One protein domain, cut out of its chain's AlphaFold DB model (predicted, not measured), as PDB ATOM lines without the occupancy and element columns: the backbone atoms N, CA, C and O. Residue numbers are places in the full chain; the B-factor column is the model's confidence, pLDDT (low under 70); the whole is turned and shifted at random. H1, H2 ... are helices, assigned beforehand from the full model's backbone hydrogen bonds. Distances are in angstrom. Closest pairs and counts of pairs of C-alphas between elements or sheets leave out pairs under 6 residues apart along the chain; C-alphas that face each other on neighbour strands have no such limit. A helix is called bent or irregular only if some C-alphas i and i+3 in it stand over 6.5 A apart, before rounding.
ATOM      1  N   ASP A 476       6.238 -24.793 -23.946       89.31
ATOM      2  CA  ASP A 476       5.567 -23.482 -23.896       89.31
ATOM      3  C   ASP A 476       6.320 -22.431 -24.725       89.31
ATOM      4  O   ASP A 476       5.701 -21.625 -25.418       89.31
ATOM      5  N   LEU A 477       7.659 -22.508 -24.710       90.75
ATOM      6  CA  LEU A 477       8.565 -21.705 -25.529       90.75
ATOM      7  C   LEU A 477       8.196 -21.753 -27.016       90.75
ATOM      8  O   LEU A 477       8.050 -20.704 -27.636       90.75
ATOM      9  N   LEU A 478       8.043 -22.950 -27.594       90.31
ATOM     10  CA  LEU A 478       7.703 -23.079 -29.008       90.31
ATOM     11  C   LEU A 478       6.235 -22.735 -29.277       90.31
ATOM     12  O   LEU A 478       5.977 -22.001 -30.228       90.31
ATOM     13  N   LYS A 479       5.296 -23.196 -28.435       89.06
ATOM     14  CA  LYS A 479       3.866 -22.853 -28.572       89.06
ATOM     15  C   LYS A 479       3.670 -21.338 -28.633       89.06
ATOM     16  O   LYS A 479       2.986 -20.842 -29.512       89.06
ATOM     17  N   THR A 480       4.365 -20.602 -27.769       86.56
ATOM     18  CA  THR A 480       4.315 -19.136 -27.729       86.56
ATOM     19  C   THR A 480       4.939 -18.470 -28.955       86.56
ATOM     20  O   THR A 480       4.391 -17.495 -29.459       86.56
ATOM     21  N   LEU A 481       6.058 -18.986 -29.469       87.12
ATOM     22  CA  LEU A 481       6.660 -18.450 -30.696       87.12
ATOM     23  C   LEU A 481       5.731 -18.664 -31.907       87.12
ATOM     24  O   LEU A 481       5.581 -17.753 -32.719       87.12
ATOM     25  N   GLU A 482       5.040 -19.805 -31.975       87.56
ATOM     26  CA  GLU A 482       4.013 -20.095 -32.987       87.56
ATOM     27  C   GLU A 482       2.735 -19.249 -32.807       87.56
ATOM     28  O   GLU A 482       2.263 -18.679 -33.788       87.56
ATOM     29  N   GLU A 483       2.219 -19.089 -31.578       85.69
ATOM     30  CA  GLU A 483       1.089 -18.194 -31.230       85.69
ATOM     31  C   GLU A 483       1.365 -16.730 -31.642       85.69
ATOM     32  O   GLU A 483       0.436 -15.969 -31.901       85.69
ATOM     33  N   MET A 484       2.639 -16.334 -31.744       80.75
ATOM     34  CA  MET A 484       3.084 -15.015 -32.213       80.75
ATOM     35  C   MET A 484       3.424 -14.944 -33.717       80.75
ATOM     36  O   MET A 484       3.964 -13.938 -34.175       80.75
ATOM     37  N   GLY A 485       3.198 -16.009 -34.491       83.94
ATOM     38  CA  GLY A 485       3.563 -16.067 -35.913       83.94
ATOM     39  C   GLY A 485       5.070 -16.193 -36.197       83.94
ATOM     40  O   GLY A 485       5.477 -16.227 -37.361       83.94
ATOM     41  N   ILE A 486       5.923 -16.321 -35.173       84.06
ATOM     42  CA  ILE A 486       7.361 -16.557 -35.350       84.06
ATOM     43  C   ILE A 486       7.599 -18.044 -35.632       84.06
ATOM     44  O   ILE A 486       7.846 -18.851 -34.734       84.06
ATOM     45  N   ASN A 487       7.603 -18.409 -36.910       86.50
ATOM     46  CA  ASN A 487       7.968 -19.763 -37.312       86.50
ATOM     47  C   ASN A 487       9.478 -20.048 -37.119       86.50
ATOM     48  O   ASN A 487      10.332 -19.154 -37.029       86.50
ATOM     49  N   LEU A 488       9.835 -21.335 -37.109       85.00
ATOM     50  CA  LEU A 488      11.213 -21.772 -36.884       85.00
ATOM     51  C   LEU A 488      12.183 -21.374 -38.014       85.00
ATOM     52  O   LEU A 488      13.387 -21.287 -37.770       85.00
ATOM     53  N   SER A 489      11.705 -21.075 -39.229       87.38
ATOM     54  CA  SER A 489      12.576 -20.581 -40.304       87.38
ATOM     55  C   SER A 489      13.116 -19.185 -39.965       87.38
ATOM     56  O   SER A 489      14.331 -18.978 -40.018       87.38
ATOM     57  N   ASN A 490      12.262 -18.280 -39.466       89.56
ATOM     58  CA  ASN A 490      12.660 -16.951 -38.995       89.56
ATOM     59  C   ASN A 490      13.679 -17.051 -37.849       89.56
ATOM     60  O   ASN A 490      14.759 -16.457 -37.926       89.56
ATOM     61  N   ILE A 491      13.404 -17.898 -36.852       90.81
ATOM     62  CA  ILE A 491      14.319 -18.183 -35.733       90.81
ATOM     63  C   ILE A 491      15.663 -18.724 -36.237       90.81
ATOM     64  O   ILE A 491      16.718 -18.224 -35.846       90.81
ATOM     65  N   SER A 492      15.647 -19.724 -37.122       91.62
ATOM     66  CA  SER A 492      16.867 -20.356 -37.639       91.62
ATOM     67  C   SER A 492      17.704 -19.407 -38.496       91.62
ATOM     68  O   SER A 492      18.931 -19.470 -38.446       91.62
ATOM     69  N   SER A 493      17.069 -18.468 -39.206       91.44
ATOM     70  CA  SER A 493      17.763 -17.417 -39.950       91.44
ATOM     71  C   SER A 493      18.478 -16.445 -39.008       91.44
ATOM     72  O   SER A 493      19.648 -16.126 -39.224       91.44
ATOM     73  N   MET A 494      17.831 -16.043 -37.909       95.69
ATOM     74  CA  MET A 494      18.420 -15.164 -36.895       95.69
ATOM     75  C   MET A 494      19.538 -15.861 -36.113       95.69
ATOM     76  O   MET A 494      20.578 -15.259 -35.841       95.69
ATOM     77  N   LEU A 495      19.347 -17.141 -35.785       96.06
ATOM     78  CA  LEU A 495      20.265 -17.967 -34.996       96.06
ATOM     79  C   LEU A 495      21.301 -18.735 -35.834       96.06
ATOM     80  O   LEU A 495      22.107 -19.472 -35.266       96.06
ATOM     81  N   HIS A 496      21.341 -18.545 -37.154       94.69
ATOM     82  CA  HIS A 496      22.356 -19.117 -38.044       94.69
ATOM     83  C   HIS A 496      23.772 -18.819 -37.517       94.69
ATOM     84  O   HIS A 496      24.122 -17.667 -37.253       94.69
ATOM     85  N   LYS A 497      24.593 -19.868 -37.346       94.44
ATOM     86  CA  LYS A 497      25.929 -19.824 -36.711       94.44
ATOM     87  C   LYS A 497      25.945 -19.345 -35.249       94.44
ATOM     88  O   LYS A 497      26.966 -18.855 -34.765       94.44
ATOM     89  N   ALA A 498      24.857 -19.527 -34.496       96.94
ATOM     90  CA  ALA A 498      24.923 -19.484 -33.032       96.94
ATOM     91  C   ALA A 498      25.779 -20.638 -32.465       96.94
ATOM     92  O   ALA A 498      26.393 -20.495 -31.401       96.94
ATOM     93  N   GLY A 499      25.863 -21.754 -33.195       97.06
ATOM     94  CA  GLY A 499      26.711 -22.902 -32.897       97.06
ATOM     95  C   GLY A 499      26.399 -23.481 -31.521       97.06
ATOM     96  O   GLY A 499      25.239 -23.638 -31.141       97.06
ATOM     97  N   ALA A 500      27.443 -23.692 -30.716       97.00
ATOM     98  CA  ALA A 500      27.339 -24.222 -29.355       97.00
ATOM     99  C   ALA A 500      26.483 -23.383 -28.379       97.00
ATOM    100  O   ALA A 500      26.280 -23.834 -27.256       97.00
ATOM    101  N   LYS A 501      26.040 -22.177 -28.771       97.56
ATOM    102  CA  LYS A 501      25.159 -21.292 -27.989       97.56
ATOM    103  C   LYS A 501      23.713 -21.249 -28.499       97.56
ATOM    104  O   LYS A 501      22.937 -20.428 -28.011       97.56
ATOM    105  N   ALA A 502      23.347 -22.030 -29.519       97.69
ATOM    106  CA  ALA A 502      22.008 -21.958 -30.109       97.69
ATOM    107  C   ALA A 502      20.865 -22.160 -29.084       97.69
ATOM    108  O   ALA A 502      19.957 -21.329 -29.096       97.69
ATOM    109  N   PRO A 503      20.914 -23.138 -28.148       97.31
ATOM    110  CA  PRO A 503      19.856 -23.327 -27.148       97.31
ATOM    111  C   PRO A 503      19.707 -22.130 -26.199       97.31
ATOM    112  O   PRO A 503      18.600 -21.661 -25.949       97.31
ATOM    113  N   GLU A 504      20.822 -21.592 -25.695       96.62
ATOM    114  CA  GLU A 504      20.809 -20.438 -24.790       96.62
ATOM    115  C   GLU A 504      20.419 -19.142 -25.514       96.62
ATOM    116  O   GLU A 504      19.833 -18.247 -24.909       96.62
ATOM    117  N   THR A 505      20.734 -19.023 -26.808       96.94
ATOM    118  CA  THR A 505      20.366 -17.846 -27.610       96.94
ATOM    119  C   THR A 505      18.888 -17.882 -28.000       96.94
ATOM    120  O   THR A 505      18.249 -16.837 -27.965       96.94
ATOM    121  N   LEU A 506      18.329 -19.061 -28.302       95.81
ATOM    122  CA  LEU A 506      16.891 -19.254 -28.522       95.81
ATOM    123  C   LEU A 506      16.081 -18.850 -27.285       95.81
ATOM    124  O   LEU A 506      15.170 -18.034 -27.388       95.81
ATOM    125  N   GLN A 507      16.472 -19.358 -26.112       94.81
ATOM    126  CA  GLN A 507      15.858 -19.002 -24.833       94.81
ATOM    127  C   GLN A 507      15.872 -17.477 -24.609       94.81
ATOM    128  O   GLN A 507      14.826 -16.868 -24.412       94.81
ATOM    129  N   LYS A 508      17.045 -16.842 -24.735       95.94
ATOM    130  CA  LYS A 508      17.190 -15.386 -24.578       95.94
ATOM    131  C   LYS A 508      16.435 -14.560 -25.617       95.94
ATOM    132  O   LYS A 508      16.094 -13.412 -25.347       95.94
ATOM    133  N   LEU A 509      16.234 -15.097 -26.820       95.00
ATOM    134  CA  LEU A 509      15.472 -14.423 -27.867       95.00
ATOM    135  C   LEU A 509      13.991 -14.367 -27.484       95.00
ATOM    136  O   LEU A 509      13.386 -13.307 -27.591       95.00
ATOM    137  N   ALA A 510      13.442 -15.461 -26.953       93.25
ATOM    138  CA  ALA A 510      12.085 -15.467 -26.416       93.25
ATOM    139  C   ALA A 510      11.947 -14.602 -25.154       93.25
ATOM    140  O   ALA A 510      10.987 -13.852 -25.056       93.25
ATOM    141  N   GLU A 511      12.925 -14.596 -24.242       93.62
ATOM    142  CA  GLU A 511      12.953 -13.685 -23.074       93.62
ATOM    143  C   GLU A 511      12.972 -12.193 -23.463       93.62
ATOM    144  O   GLU A 511      12.651 -11.326 -22.650       93.62
ATOM    145  N   LYS A 512      13.347 -11.864 -24.707       94.56
ATOM    146  CA  LYS A 512      13.227 -10.507 -25.259       94.56
ATOM    147  C   LYS A 512      11.851 -10.188 -25.835       94.56
ATOM    148  O   LYS A 512      11.552  -9.011 -26.025       94.56
ATOM    149  N   LEU A 513      11.012 -11.190 -26.058       92.56
ATOM    150  CA  LEU A 513       9.716 -11.075 -26.717       92.56
ATOM    151  C   LEU A 513       8.538 -11.290 -25.754       92.56
ATOM    152  O   LEU A 513       7.549 -10.564 -25.826       92.56
ATOM    153  N   VAL A 514       8.655 -12.234 -24.817       93.75
ATOM    154  CA  VAL A 514       7.597 -12.610 -23.865       93.75
ATOM    155  C   VAL A 514       8.112 -12.668 -22.430       93.75
ATOM    156  O   VAL A 514       9.307 -12.851 -22.188       93.75
ATOM    157  N   VAL A 515       7.209 -12.472 -21.472       91.31
ATOM    158  CA  VAL A 515       7.532 -12.491 -20.043       91.31
ATOM    159  C   VAL A 515       7.458 -13.922 -19.509       91.31
ATOM    160  O   VAL A 515       6.506 -14.650 -19.780       91.31
ATOM    161  N   PHE A 516       8.465 -14.318 -18.732       89.81
ATOM    162  CA  PHE A 516       8.524 -15.612 -18.055       89.81
ATOM    163  C   PHE A 516       8.291 -15.444 -16.551       89.81
ATOM    164  O   PHE A 516       8.812 -14.515 -15.929       89.81
ATOM    165  N   ASN A 517       7.544 -16.378 -15.969       89.56
ATOM    166  CA  ASN A 517       7.379 -16.543 -14.531       89.56
ATOM    167  C   ASN A 517       8.680 -17.051 -13.878       89.56
ATOM    168  O   ASN A 517       9.571 -17.594 -14.535       89.56
ATOM    169  N   ASN A 518       8.768 -16.946 -12.547       85.94
ATOM    170  CA  ASN A 518       9.935 -17.401 -11.769       85.94
ATOM    171  C   ASN A 518      10.219 -18.915 -11.869       85.94
ATOM    172  O   ASN A 518      11.323 -19.346 -11.545       85.94
ATOM    173  N   ASP A 519       9.237 -19.719 -12.283       84.00
ATOM    174  CA  ASP A 519       9.364 -21.163 -12.522       84.00
ATOM    175  C   ASP A 519       9.778 -21.514 -13.967       84.00
ATOM    176  O   ASP A 519      10.029 -22.679 -14.271       84.00
ATOM    177  N   GLY A 520       9.895 -20.515 -14.850       82.38
ATOM    178  CA  GLY A 520      10.225 -20.690 -16.264       82.38
ATOM    179  C   GLY A 520       9.028 -20.964 -17.181       82.38
ATOM    180  O   GLY A 520       9.242 -21.152 -18.379       82.38
ATOM    181  N   THR A 521       7.794 -20.962 -16.665       86.06
ATOM    182  CA  THR A 521       6.577 -20.925 -17.496       86.06
ATOM    183  C   THR A 521       6.368 -19.528 -18.087       86.06
ATOM    184  O   THR A 521       6.969 -18.552 -17.633       86.06
ATOM    185  N   ILE A 522       5.536 -19.405 -19.119       89.62
ATOM    186  CA  ILE A 522       5.260 -18.114 -19.768       89.62
ATOM    187  C   ILE A 522       4.099 -17.422 -19.055       89.62
ATOM    188  O   ILE A 522       3.051 -18.026 -18.820       89.62
ATOM    189  N   GLU A 523       4.290 -16.154 -18.691       92.88
ATOM    190  CA  GLU A 523       3.245 -15.362 -18.049       92.88
ATOM    191  C   GLU A 523       2.137 -15.053 -19.074       92.88
ATOM    192  O   GLU A 523       2.408 -14.699 -20.225       92.88
ATOM    193  N   ARG A 524       0.875 -15.196 -18.662       91.75
ATOM    194  CA  ARG A 524      -0.307 -14.878 -19.473       91.75
ATOM    195  C   ARG A 524      -1.105 -13.760 -18.800       91.75
ATOM    196  O   ARG A 524      -1.148 -13.675 -17.573       91.75
ATOM    197  N   GLU A 525      -1.696 -12.884 -19.605       92.69
ATOM    198  CA  GLU A 525      -2.608 -11.833 -19.145       92.69
ATOM    199  C   GLU A 525      -3.925 -12.473 -18.632       92.69
ATOM    200  O   GLU A 525      -4.168 -13.672 -18.792       92.69
ATOM    201  N   LYS A 526      -4.807 -11.690 -17.991       92.94
ATOM    202  CA  LYS A 526      -6.036 -12.215 -17.344       92.94
ATOM    203  C   LYS A 526      -7.035 -12.890 -18.295       92.94
ATOM    204  O   LYS A 526      -7.889 -13.638 -17.829       92.94
ATOM    205  N   ASP A 527      -6.952 -12.596 -19.587       91.88
ATOM    206  CA  ASP A 527      -7.767 -13.178 -20.658       91.88
ATOM    207  C   ASP A 527      -7.162 -14.469 -21.251       91.88
ATOM    208  O   ASP A 527      -7.773 -15.096 -22.114       91.88
ATOM    209  N   GLY A 528      -5.982 -14.891 -20.779       89.31
ATOM    210  CA  GLY A 528      -5.253 -16.060 -21.274       89.31
ATOM    211  C   GLY A 528      -4.299 -15.776 -22.441       89.31
ATOM    212  O   GLY A 528      -3.574 -16.684 -22.862       89.31
ATOM    213  N   THR A 529      -4.237 -14.542 -22.950       90.12
ATOM    214  CA  THR A 529      -3.257 -14.155 -23.977       90.12
ATOM    215  C   THR A 529      -1.834 -14.134 -23.408       90.12
ATOM    216  O   THR A 529      -1.622 -13.973 -22.207       90.12
ATOM    217  N   ILE A 530      -0.822 -14.335 -24.256       91.00
ATOM    218  CA  ILE A 530       0.585 -14.295 -23.832       91.00
ATOM    219  C   ILE A 530       0.966 -12.883 -23.384       91.00
ATOM    220  O   ILE A 530       0.772 -11.913 -24.120       91.00
ATOM    221  N   LYS A 531       1.608 -12.763 -22.218       93.38
ATOM    222  CA  LYS A 531       2.134 -11.487 -21.742       93.38
ATOM    223  C   LYS A 531       3.407 -11.113 -22.502       93.38
ATOM    224  O   LYS A 531       4.523 -11.530 -22.183       93.38
ATOM    225  N   LYS A 532       3.219 -10.294 -23.531       93.69
ATOM    226  CA  LYS A 532       4.279  -9.730 -24.378       93.69
ATOM    227  C   LYS A 532       5.169  -8.760 -23.588       93.69
ATOM    228  O   LYS A 532       4.678  -8.025 -22.727       93.69
ATOM    229  N   THR A 533       6.469  -8.719 -23.886       94.88
ATOM    230  CA  THR A 533       7.385  -7.708 -23.323       94.88
ATOM    231  C   THR A 533       7.079  -6.318 -23.879       94.88
ATOM    232  O   THR A 533       6.491  -6.177 -24.950       94.88
ATOM    233  N   ASN A 534       7.570  -5.275 -23.204       93.44
ATOM    234  CA  ASN A 534       7.533  -3.903 -23.722       93.44
ATOM    235  C   ASN A 534       8.191  -3.773 -25.105       93.44
ATOM    236  O   ASN A 534       7.751  -2.953 -25.899       93.44
ATOM    237  N   LEU A 535       9.219  -4.576 -25.412       94.06
ATOM    238  CA  LEU A 535       9.853  -4.571 -26.732       94.06
ATOM    239  C   LEU A 535       8.887  -5.065 -27.811       94.06
ATOM    240  O   LEU A 535       8.757  -4.414 -28.839       94.06
ATOM    241  N   LEU A 536       8.208  -6.190 -27.576       92.50
ATOM    242  CA  LEU A 536       7.275  -6.747 -28.551       92.50
ATOM    243  C   LEU A 536       6.018  -5.880 -28.686       92.50
ATOM    244  O   LEU A 536       5.662  -5.528 -29.806       92.50
ATOM    245  N   LYS A 537       5.415  -5.457 -27.562       92.88
ATOM    246  CA  LYS A 537       4.280  -4.515 -27.567       92.88
ATOM    247  C   LYS A 537       4.630  -3.247 -28.356       92.88
ATOM    248  O   LYS A 537       3.826  -2.797 -29.162       92.88
ATOM    249  N   ALA A 538       5.856  -2.732 -28.208       93.88
ATOM    250  CA  ALA A 538       6.288  -1.543 -28.934       93.88
ATOM    251  C   ALA A 538       6.492  -1.734 -30.440       93.88
ATOM    252  O   ALA A 538       6.330  -0.768 -31.175       93.88
ATOM    253  N   LEU A 539       6.858  -2.934 -30.899       93.38
ATOM    254  CA  LEU A 539       6.984  -3.238 -32.328       93.38
ATOM    255  C   LEU A 539       5.612  -3.450 -32.980       93.38
ATOM    256  O   LEU A 539       5.386  -2.968 -34.084       93.38
ATOM    257  N   GLU A 540       4.688  -4.112 -32.281       92.06
ATOM    258  CA  GLU A 540       3.320  -4.349 -32.757       92.06
ATOM    259  C   GLU A 540       2.489  -3.058 -32.817       92.06
ATOM    260  O   GLU A 540       1.853  -2.794 -33.830       92.06
ATOM    261  N   GLU A 541       2.539  -2.211 -31.779       93.12
ATOM    262  CA  GLU A 541       1.833  -0.913 -31.738       93.12
ATOM    263  C   GLU A 541       2.346   0.107 -32.780       93.12
ATOM    264  O   GLU A 541       1.706   1.137 -32.987       93.12
ATOM    265  N   VAL A 542       3.489  -0.148 -33.432       92.50
ATOM    266  CA  VAL A 542       3.993   0.651 -34.569       92.50
ATOM    267  C   VAL A 542       4.036  -0.152 -35.879       92.50
ATOM    268  O   VAL A 542       4.753   0.220 -36.803       92.50
ATOM    269  N   GLU A 543       3.261  -1.240 -35.952       92.94
ATOM    270  CA  GLU A 543       2.997  -2.044 -37.158       92.94
ATOM    271  C   GLU A 543       4.250  -2.678 -37.802       92.94
ATOM    272  O   GLU A 543       4.306  -2.961 -39.001       92.94
ATOM    273  N   ILE A 544       5.279  -2.958 -36.996       90.81
ATOM    274  CA  ILE A 544       6.519  -3.584 -37.464       90.81
ATOM    275  C   ILE A 544       6.411  -5.108 -37.410       90.81
ATOM    276  O   ILE A 544       6.555  -5.734 -36.360       90.81
ATOM    277  N   ASP A 545       6.255  -5.710 -38.589       89.75
ATOM    278  CA  ASP A 545       6.310  -7.159 -38.756       89.75
ATOM    279  C   ASP A 545       7.686  -7.735 -38.345       89.75
ATOM    280  O   ASP A 545       8.762  -7.310 -38.791       89.75
ATOM    281  N   LEU A 546       7.641  -8.770 -37.505       88.00
ATOM    282  CA  LEU A 546       8.790  -9.557 -37.073       88.00
ATOM    283  C   LEU A 546       9.475 -10.300 -38.231       88.00
ATOM    284  O   LEU A 546      10.669 -10.597 -38.126       88.00
ATOM    285  N   SER A 547       8.785 -10.558 -39.347       88.50
ATOM    286  CA  SER A 547       9.381 -11.108 -40.570       88.50
ATOM    287  C   SER A 547      10.422 -10.143 -41.169       88.50
ATOM    288  O   SER A 547      11.555 -10.549 -41.463       88.50
ATOM    289  N   ASN A 548      10.104  -8.843 -41.216       91.62
ATOM    290  CA  ASN A 548      11.006  -7.785 -41.673       91.62
ATOM    291  C   ASN A 548      12.230  -7.684 -40.755       91.62
ATOM    292  O   ASN A 548      13.367  -7.623 -41.232       91.62
ATOM    293  N   ILE A 549      12.023  -7.745 -39.438       92.56
ATOM    294  CA  ILE A 549      13.111  -7.789 -38.453       92.56
ATOM    295  C   ILE A 549      13.972  -9.048 -38.631       92.56
ATOM    296  O   ILE A 549      15.200  -8.957 -38.658       92.56
ATOM    297  N   SER A 550      13.362 -10.220 -38.800       91.06
ATOM    298  CA  SER A 550      14.060 -11.493 -39.005       91.06
ATOM    299  C   SER A 550      14.939 -11.480 -40.258       91.06
ATOM    300  O   SER A 550      16.067 -11.970 -40.205       91.06
ATOM    301  N   SER A 551      14.470 -10.886 -41.358       92.31
ATOM    302  CA  SER A 551      15.246 -10.718 -42.593       92.31
ATOM    303  C   SER A 551      16.488  -9.834 -42.377       92.31
ATOM    304  O   SER A 551      17.603 -10.214 -42.762       92.31
ATOM    305  N   MET A 552      16.336  -8.709 -41.669       95.81
ATOM    306  CA  MET A 552      17.449  -7.823 -41.296       95.81
ATOM    307  C   MET A 552      18.456  -8.513 -40.363       95.81
ATOM    308  O   MET A 552      19.672  -8.384 -40.532       95.81
ATOM    309  N   LEU A 553      17.948  -9.278 -39.392       95.62
ATOM    310  CA  LEU A 553      18.713 -10.019 -38.386       95.62
ATOM    311  C   LEU A 553      19.182 -11.408 -38.866       95.62
ATOM    312  O   LEU A 553      19.739 -12.178 -38.079       95.62
ATOM    313  N   ASN A 554      19.027 -11.733 -40.150       94.19
ATOM    314  CA  ASN A 554      19.519 -12.985 -40.718       94.19
ATOM    315  C   ASN A 554      21.053 -13.079 -40.560       94.19
ATOM    316  O   ASN A 554      21.798 -12.171 -40.941       94.19
ATOM    317  N   GLY A 555      21.536 -14.172 -39.966       93.44
ATOM    318  CA  GLY A 555      22.957 -14.421 -39.727       93.44
ATOM    319  C   GLY A 555      23.573 -13.675 -38.537       93.44
ATOM    320  O   GLY A 555      24.800 -13.577 -38.474       93.44
ATOM    321  N   VAL A 556      22.781 -13.148 -37.589       96.50
ATOM    322  CA  VAL A 556      23.333 -12.599 -36.330       96.50
ATOM    323  C   VAL A 556      23.973 -13.700 -35.467       96.50
ATOM    324  O   VAL A 556      25.002 -13.467 -34.822       96.50
ATOM    325  N   GLY A 557      23.364 -14.885 -35.422       96.69
ATOM    326  CA  GLY A 557      23.787 -15.999 -34.577       96.69
ATOM    327  C   GLY A 557      23.621 -15.685 -33.090       96.69
ATOM    328  O   GLY A 557      22.605 -15.150 -32.652       96.69
ATOM    329  N   ALA A 558      24.653 -15.970 -32.291       96.81
ATOM    330  CA  ALA A 558      24.624 -15.885 -30.823       96.81
ATOM    331  C   ALA A 558      24.483 -14.462 -30.218       96.81
ATOM    332  O   ALA A 558      24.704 -14.294 -29.021       96.81
ATOM    333  N   LYS A 559      24.190 -13.442 -31.037       97.06
ATOM    334  CA  LYS A 559      23.905 -12.050 -30.630       97.06
ATOM    335  C   LYS A 559      22.483 -11.593 -31.001       97.06
ATOM    336  O   LYS A 559      22.202 -10.392 -30.973       97.06
ATOM    337  N   ALA A 560      21.618 -12.503 -31.462       97.00
ATOM    338  CA  ALA A 560      20.281 -12.158 -31.948       97.00
ATOM    339  C   ALA A 560      19.440 -11.385 -30.909       97.00
ATOM    340  O   ALA A 560      18.901 -10.347 -31.290       97.00
ATOM    341  N   PRO A 561      19.402 -11.764 -29.613       96.75
ATOM    342  CA  PRO A 561      18.616 -11.049 -28.604       96.75
ATOM    343  C   PRO A 561      19.107  -9.614 -28.371       96.75
ATOM    344  O   PRO A 561      18.310  -8.682 -28.288       96.75
ATOM    345  N   GLU A 562      20.426  -9.405 -28.297       96.62
ATOM    346  CA  GLU A 562      21.005  -8.073 -28.096       96.62
ATOM    347  C   GLU A 562      20.893  -7.194 -29.351       96.62
ATOM    348  O   GLU A 562      20.815  -5.972 -29.242       96.62
ATOM    349  N   THR A 563      20.885  -7.796 -30.544       97.31
ATOM    350  CA  THR A 563      20.739  -7.052 -31.807       97.31
ATOM    351  C   THR A 563      19.277  -6.695 -32.080       97.31
ATOM    352  O   THR A 563      19.017  -5.585 -32.533       97.31
ATOM    353  N   LEU A 564      18.327  -7.574 -31.731       96.31
ATOM    354  CA  LEU A 564      16.888  -7.284 -31.731       96.31
ATOM    355  C   LEU A 564      16.568  -6.086 -30.830       96.31
ATOM    356  O   LEU A 564      15.953  -5.128 -31.287       96.31
ATOM    357  N   GLN A 565      17.060  -6.108 -29.585       96.19
ATOM    358  CA  GLN A 565      16.912  -5.002 -28.634       96.19
ATOM    359  C   GLN A 565      17.401  -3.673 -29.226       96.19
ATOM    360  O   GLN A 565      16.656  -2.700 -29.272       96.19
ATOM    361  N   LYS A 566      18.632  -3.653 -29.749       97.25
ATOM    362  CA  LYS A 566      19.211  -2.460 -30.381       97.25
ATOM    363  C   LYS A 566      18.462  -1.993 -31.625       97.25
ATOM    364  O   LYS A 566      18.505  -0.808 -31.933       97.25
ATOM    365  N   LEU A 567      17.859  -2.910 -32.384       96.44
ATOM    366  CA  LEU A 567      17.080  -2.559 -33.566       96.44
ATOM    367  C   LEU A 567      15.768  -1.883 -33.155       96.44
ATOM    368  O   LEU A 567      15.456  -0.822 -33.685       96.44
ATOM    369  N   ALA A 568      15.069  -2.427 -32.154       95.69
ATOM    370  CA  ALA A 568      13.886  -1.797 -31.572       95.69
ATOM    371  C   ALA A 568      14.210  -0.398 -31.008       95.69
ATOM    372  O   ALA A 568      13.528   0.563 -31.340       95.69
ATOM    373  N   GLU A 569      15.318  -0.243 -30.275       95.81
ATOM    374  CA  GLU A 569      15.823   1.054 -29.770       95.81
ATOM    375  C   GLU A 569      16.186   2.075 -30.872       95.81
ATOM    376  O   GLU A 569      16.390   3.255 -30.581       95.81
ATOM    377  N   LYS A 570      16.297   1.654 -32.141       96.38
ATOM    378  CA  LYS A 570      16.466   2.561 -33.292       96.38
ATOM    379  C   LYS A 570      15.145   3.004 -33.914       96.38
ATOM    380  O   LYS A 570      15.155   3.959 -34.687       96.38
ATOM    381  N   LEU A 571      14.035   2.366 -33.563       95.31
ATOM    382  CA  LEU A 571      12.712   2.562 -34.163       95.31
ATOM    383  C   LEU A 571      11.727   3.201 -33.168       95.31
ATOM    384  O   LEU A 571      10.996   4.124 -33.522       95.31
ATOM    385  N   VAL A 572      11.775   2.795 -31.898       96.50
ATOM    386  CA  VAL A 572      10.909   3.273 -30.806       96.50
ATOM    387  C   VAL A 572      11.726   3.702 -29.585       96.50
ATOM    388  O   VAL A 572      12.822   3.191 -29.342       96.50
ATOM    389  N   VAL A 573      11.214   4.678 -28.829       94.19
ATOM    390  CA  VAL A 573      11.904   5.245 -27.662       94.19
ATOM    391  C   VAL A 573      11.509   4.507 -26.380       94.19
ATOM    392  O   VAL A 573      10.330   4.358 -26.059       94.19
ATOM    393  N   PHE A 574      12.517   4.079 -25.618       92.81
ATOM    394  CA  PHE A 574      12.356   3.462 -24.303       92.81
ATOM    395  C   PHE A 574      12.912   4.374 -23.204       92.81
ATOM    396  O   PHE A 574      13.964   4.995 -23.363       92.81
ATOM    397  N   ASN A 575      12.230   4.395 -22.064       92.69
ATOM    398  CA  ASN A 575      12.698   5.015 -20.832       92.69
ATOM    399  C   ASN A 575      13.879   4.231 -20.225       92.69
ATOM    400  O   ASN A 575      14.113   3.063 -20.537       92.69
ATOM    401  N   ASN A 576      14.603   4.855 -19.289       88.31
ATOM    402  CA  ASN A 576      15.771   4.251 -18.621       88.31
ATOM    403  C   ASN A 576      15.461   2.961 -17.827       88.31
ATOM    404  O   ASN A 576      16.383   2.212 -17.508       88.31
ATOM    405  N   ASP A 577      14.195   2.716 -17.488       88.06
ATOM    406  CA  ASP A 577      13.704   1.509 -16.811       88.06
ATOM    407  C   ASP A 577      13.227   0.408 -17.784       88.06
ATOM    408  O   ASP A 577      12.834  -0.674 -17.350       88.06
ATOM    409  N   GLY A 578      13.275   0.658 -19.098       87.38
ATOM    410  CA  GLY A 578      12.782  -0.251 -20.135       87.38
ATOM    411  C   GLY A 578      11.271  -0.175 -20.387       87.38
ATOM    412  O   GLY A 578      10.737  -1.022 -21.109       87.38
ATOM    413  N   THR A 579      10.562   0.805 -19.818       92.00
ATOM    414  CA  THR A 579       9.185   1.130 -20.226       92.00
ATOM    415  C   THR A 579       9.166   1.885 -21.557       92.00
ATOM    416  O   THR A 579      10.158   2.487 -21.965       92.00
ATOM    417  N   ILE A 580       8.046   1.810 -22.273       94.06
ATOM    418  CA  ILE A 580       7.850   2.500 -23.553       94.06
ATOM    419  C   ILE A 580       7.586   3.985 -23.265       94.06
ATOM    420  O   ILE A 580       6.705   4.292 -22.459       94.06
ATOM    421  N   GLU A 581       8.302   4.906 -23.916       95.31
ATOM    422  CA  GLU A 581       7.930   6.325 -23.860       95.31
ATOM    423  C   GLU A 581       6.721   6.568 -24.785       95.31
ATOM    424  O   GLU A 581       6.689   6.089 -25.921       95.31
ATOM    425  N   ARG A 582       5.705   7.291 -24.302       94.75
ATOM    426  CA  ARG A 582       4.479   7.604 -25.055       94.75
ATOM    427  C   ARG A 582       4.351   9.108 -25.292       94.75
ATOM    428  O   ARG A 582       4.779   9.908 -24.463       94.75
ATOM    429  N   GLU A 583       3.769   9.474 -26.428       93.94
ATOM    430  CA  GLU A 583       3.389  10.850 -26.753       93.94
ATOM    431  C   GLU A 583       2.161  11.278 -25.915       93.94
ATOM    432  O   GLU A 583       1.545  10.475 -25.208       93.94
ATOM    433  N   LYS A 584       1.781  12.563 -25.970       94.31
ATOM    434  CA  LYS A 584       0.678  13.119 -25.152       94.31
ATOM    435  C   LYS A 584      -0.702  12.516 -25.444       94.31
ATOM    436  O   LYS A 584      -1.581  12.604 -24.593       94.31
ATOM    437  N   ASP A 585      -0.891  11.956 -26.633       93.25
ATOM    438  CA  ASP A 585      -2.110  11.264 -27.069       93.25
ATOM    439  C   ASP A 585      -2.149   9.782 -26.645       93.25
ATOM    440  O   ASP A 585      -3.146   9.100 -26.868       93.25
ATOM    441  N   GLY A 586      -1.084   9.283 -26.007       92.50
ATOM    442  CA  GLY A 586      -0.945   7.889 -25.593       92.50
ATOM    443  C   GLY A 586      -0.333   6.966 -26.652       92.50
ATOM    444  O   GLY A 586      -0.063   5.806 -26.334       92.50
ATOM    445  N   THR A 587      -0.058   7.444 -27.870       93.44
ATOM    446  CA  THR A 587       0.663   6.662 -28.889       93.44
ATOM    447  C   THR A 587       2.121   6.431 -28.484       93.44
ATOM    448  O   THR A 587       2.672   7.129 -27.629       93.44
ATOM    449  N   ILE A 588       2.776   5.423 -29.066       94.12
ATOM    450  CA  ILE A 588       4.200   5.180 -28.808       94.12
ATOM    451  C   ILE A 588       5.047   6.286 -29.423       94.12
ATOM    452  O   ILE A 588       4.923   6.612 -30.604       94.12
ATOM    453  N   LYS A 589       5.999   6.797 -28.640       96.12
ATOM    454  CA  LYS A 589       6.990   7.747 -29.122       96.12
ATOM    455  C   LYS A 589       7.978   7.052 -30.058       96.12
ATOM    456  O   LYS A 589       8.967   6.440 -29.646       96.12
ATOM    457  N   LYS A 590       7.696   7.165 -31.354       96.12
ATOM    458  CA  LYS A 590       8.576   6.739 -32.448       96.12
ATOM    459  C   LYS A 590       9.868   7.564 -32.441       96.12
ATOM    460  O   LYS A 590       9.847   8.759 -32.131       96.12
ATOM    461  N   THR A 591      10.999   6.955 -32.796       96.56
ATOM    462  CA  THR A 591      12.251   7.705 -32.996       96.56
ATOM    463  C   THR A 591      12.142   8.609 -34.223       96.56
ATOM    464  O   THR A 591      11.365   8.346 -35.140       96.56
TER     465      THR A 591
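This is residues 476 to 591 of the 1156 residues of the protein "SET domain-containing protein" of Wolbachia pipientis (UniProt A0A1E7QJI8). What shape do these atoms make? Two halves, one with helices H1, H2 and H3 and the other with H4, H5 and H6, meet at a join where the later residues of H3 reach the first of H6 and H2 packs on H5. A folded tail, residues 572 to 591, makes one end of the longest axis, and another long loop, residues 512 to 533, links H3 to H4. What is it built of? The printed part has 116 residues with six named helices, H1 to H6 in chain order, and no named strand; the class is all helix, though under half of the residues are in named elements. How compact is it? It is compact, with a radius of gyration of the C-alphas of 14.2 A, and spans 45 by 31 by 24 A.

What does the longest helix touch? H3, residues 499 to 511, touches H6, residues 560 to 571, with its residues 505 to 509 alone and residues 560 to 561 of H6 alone; the closest C-alphas, of Leu 509 and Pro 561, are 4.7 A apart, at a steep tilt of 44 degrees, the same way. With residues 502 to 506 alone H3 touches H2, residues 488 to 495, closest at the C-alphas of Ala 502 and Leu 495, 6.5 A. With residues 507 to 510 alone it only just touches H1, residues 476 to 483, with 3 pairs of C-alphas within 8 A, the closest those of Ala 510 and Leu 477, 7.2 A. What lies beyond? H2 touches H5, residues 546 to 552, closest at the C-alphas of Asn 490 and Ser 550, 5.6 A, at a steep tilt of 40 degrees, the same way. H4, residues 534 to 540, only just touches residues 565 to 568 of H6, with 3 pairs within 8 A, the closest C-alphas those of Leu 535 and Ala 568, 6.9 A. H1 and H4 are apart, for instance. How are the helix backbones? Every O i to N i+4 pair is within hydrogen-bond range in H1, H2, H4, H5 and H6; in H3 it is 7 of 9.

Where are the longer helices? H3 is 19.3 A long, from C-alpha 499 at (26.711, -22.902, -32.897), and irregular: C-alphas 500 and 503 are 7.9 A apart. H6 is 16.7 A long. Where do the first and last helices begin and end? H1 begins at C-alpha 476, (5.567, -23.482, -23.896), and H6 ends at C-alpha 571, (12.712, 2.562, -34.163).

How far does it reach? The two C-alphas farthest apart, of Ala 500 and Asp 585, are 46.2 A apart. Which link is long, and is the model confident? H3 to H4 is a long link of 22 residues. The printed part has no cut, its mean pLDDT is 92.6, and no printed residue is under 70.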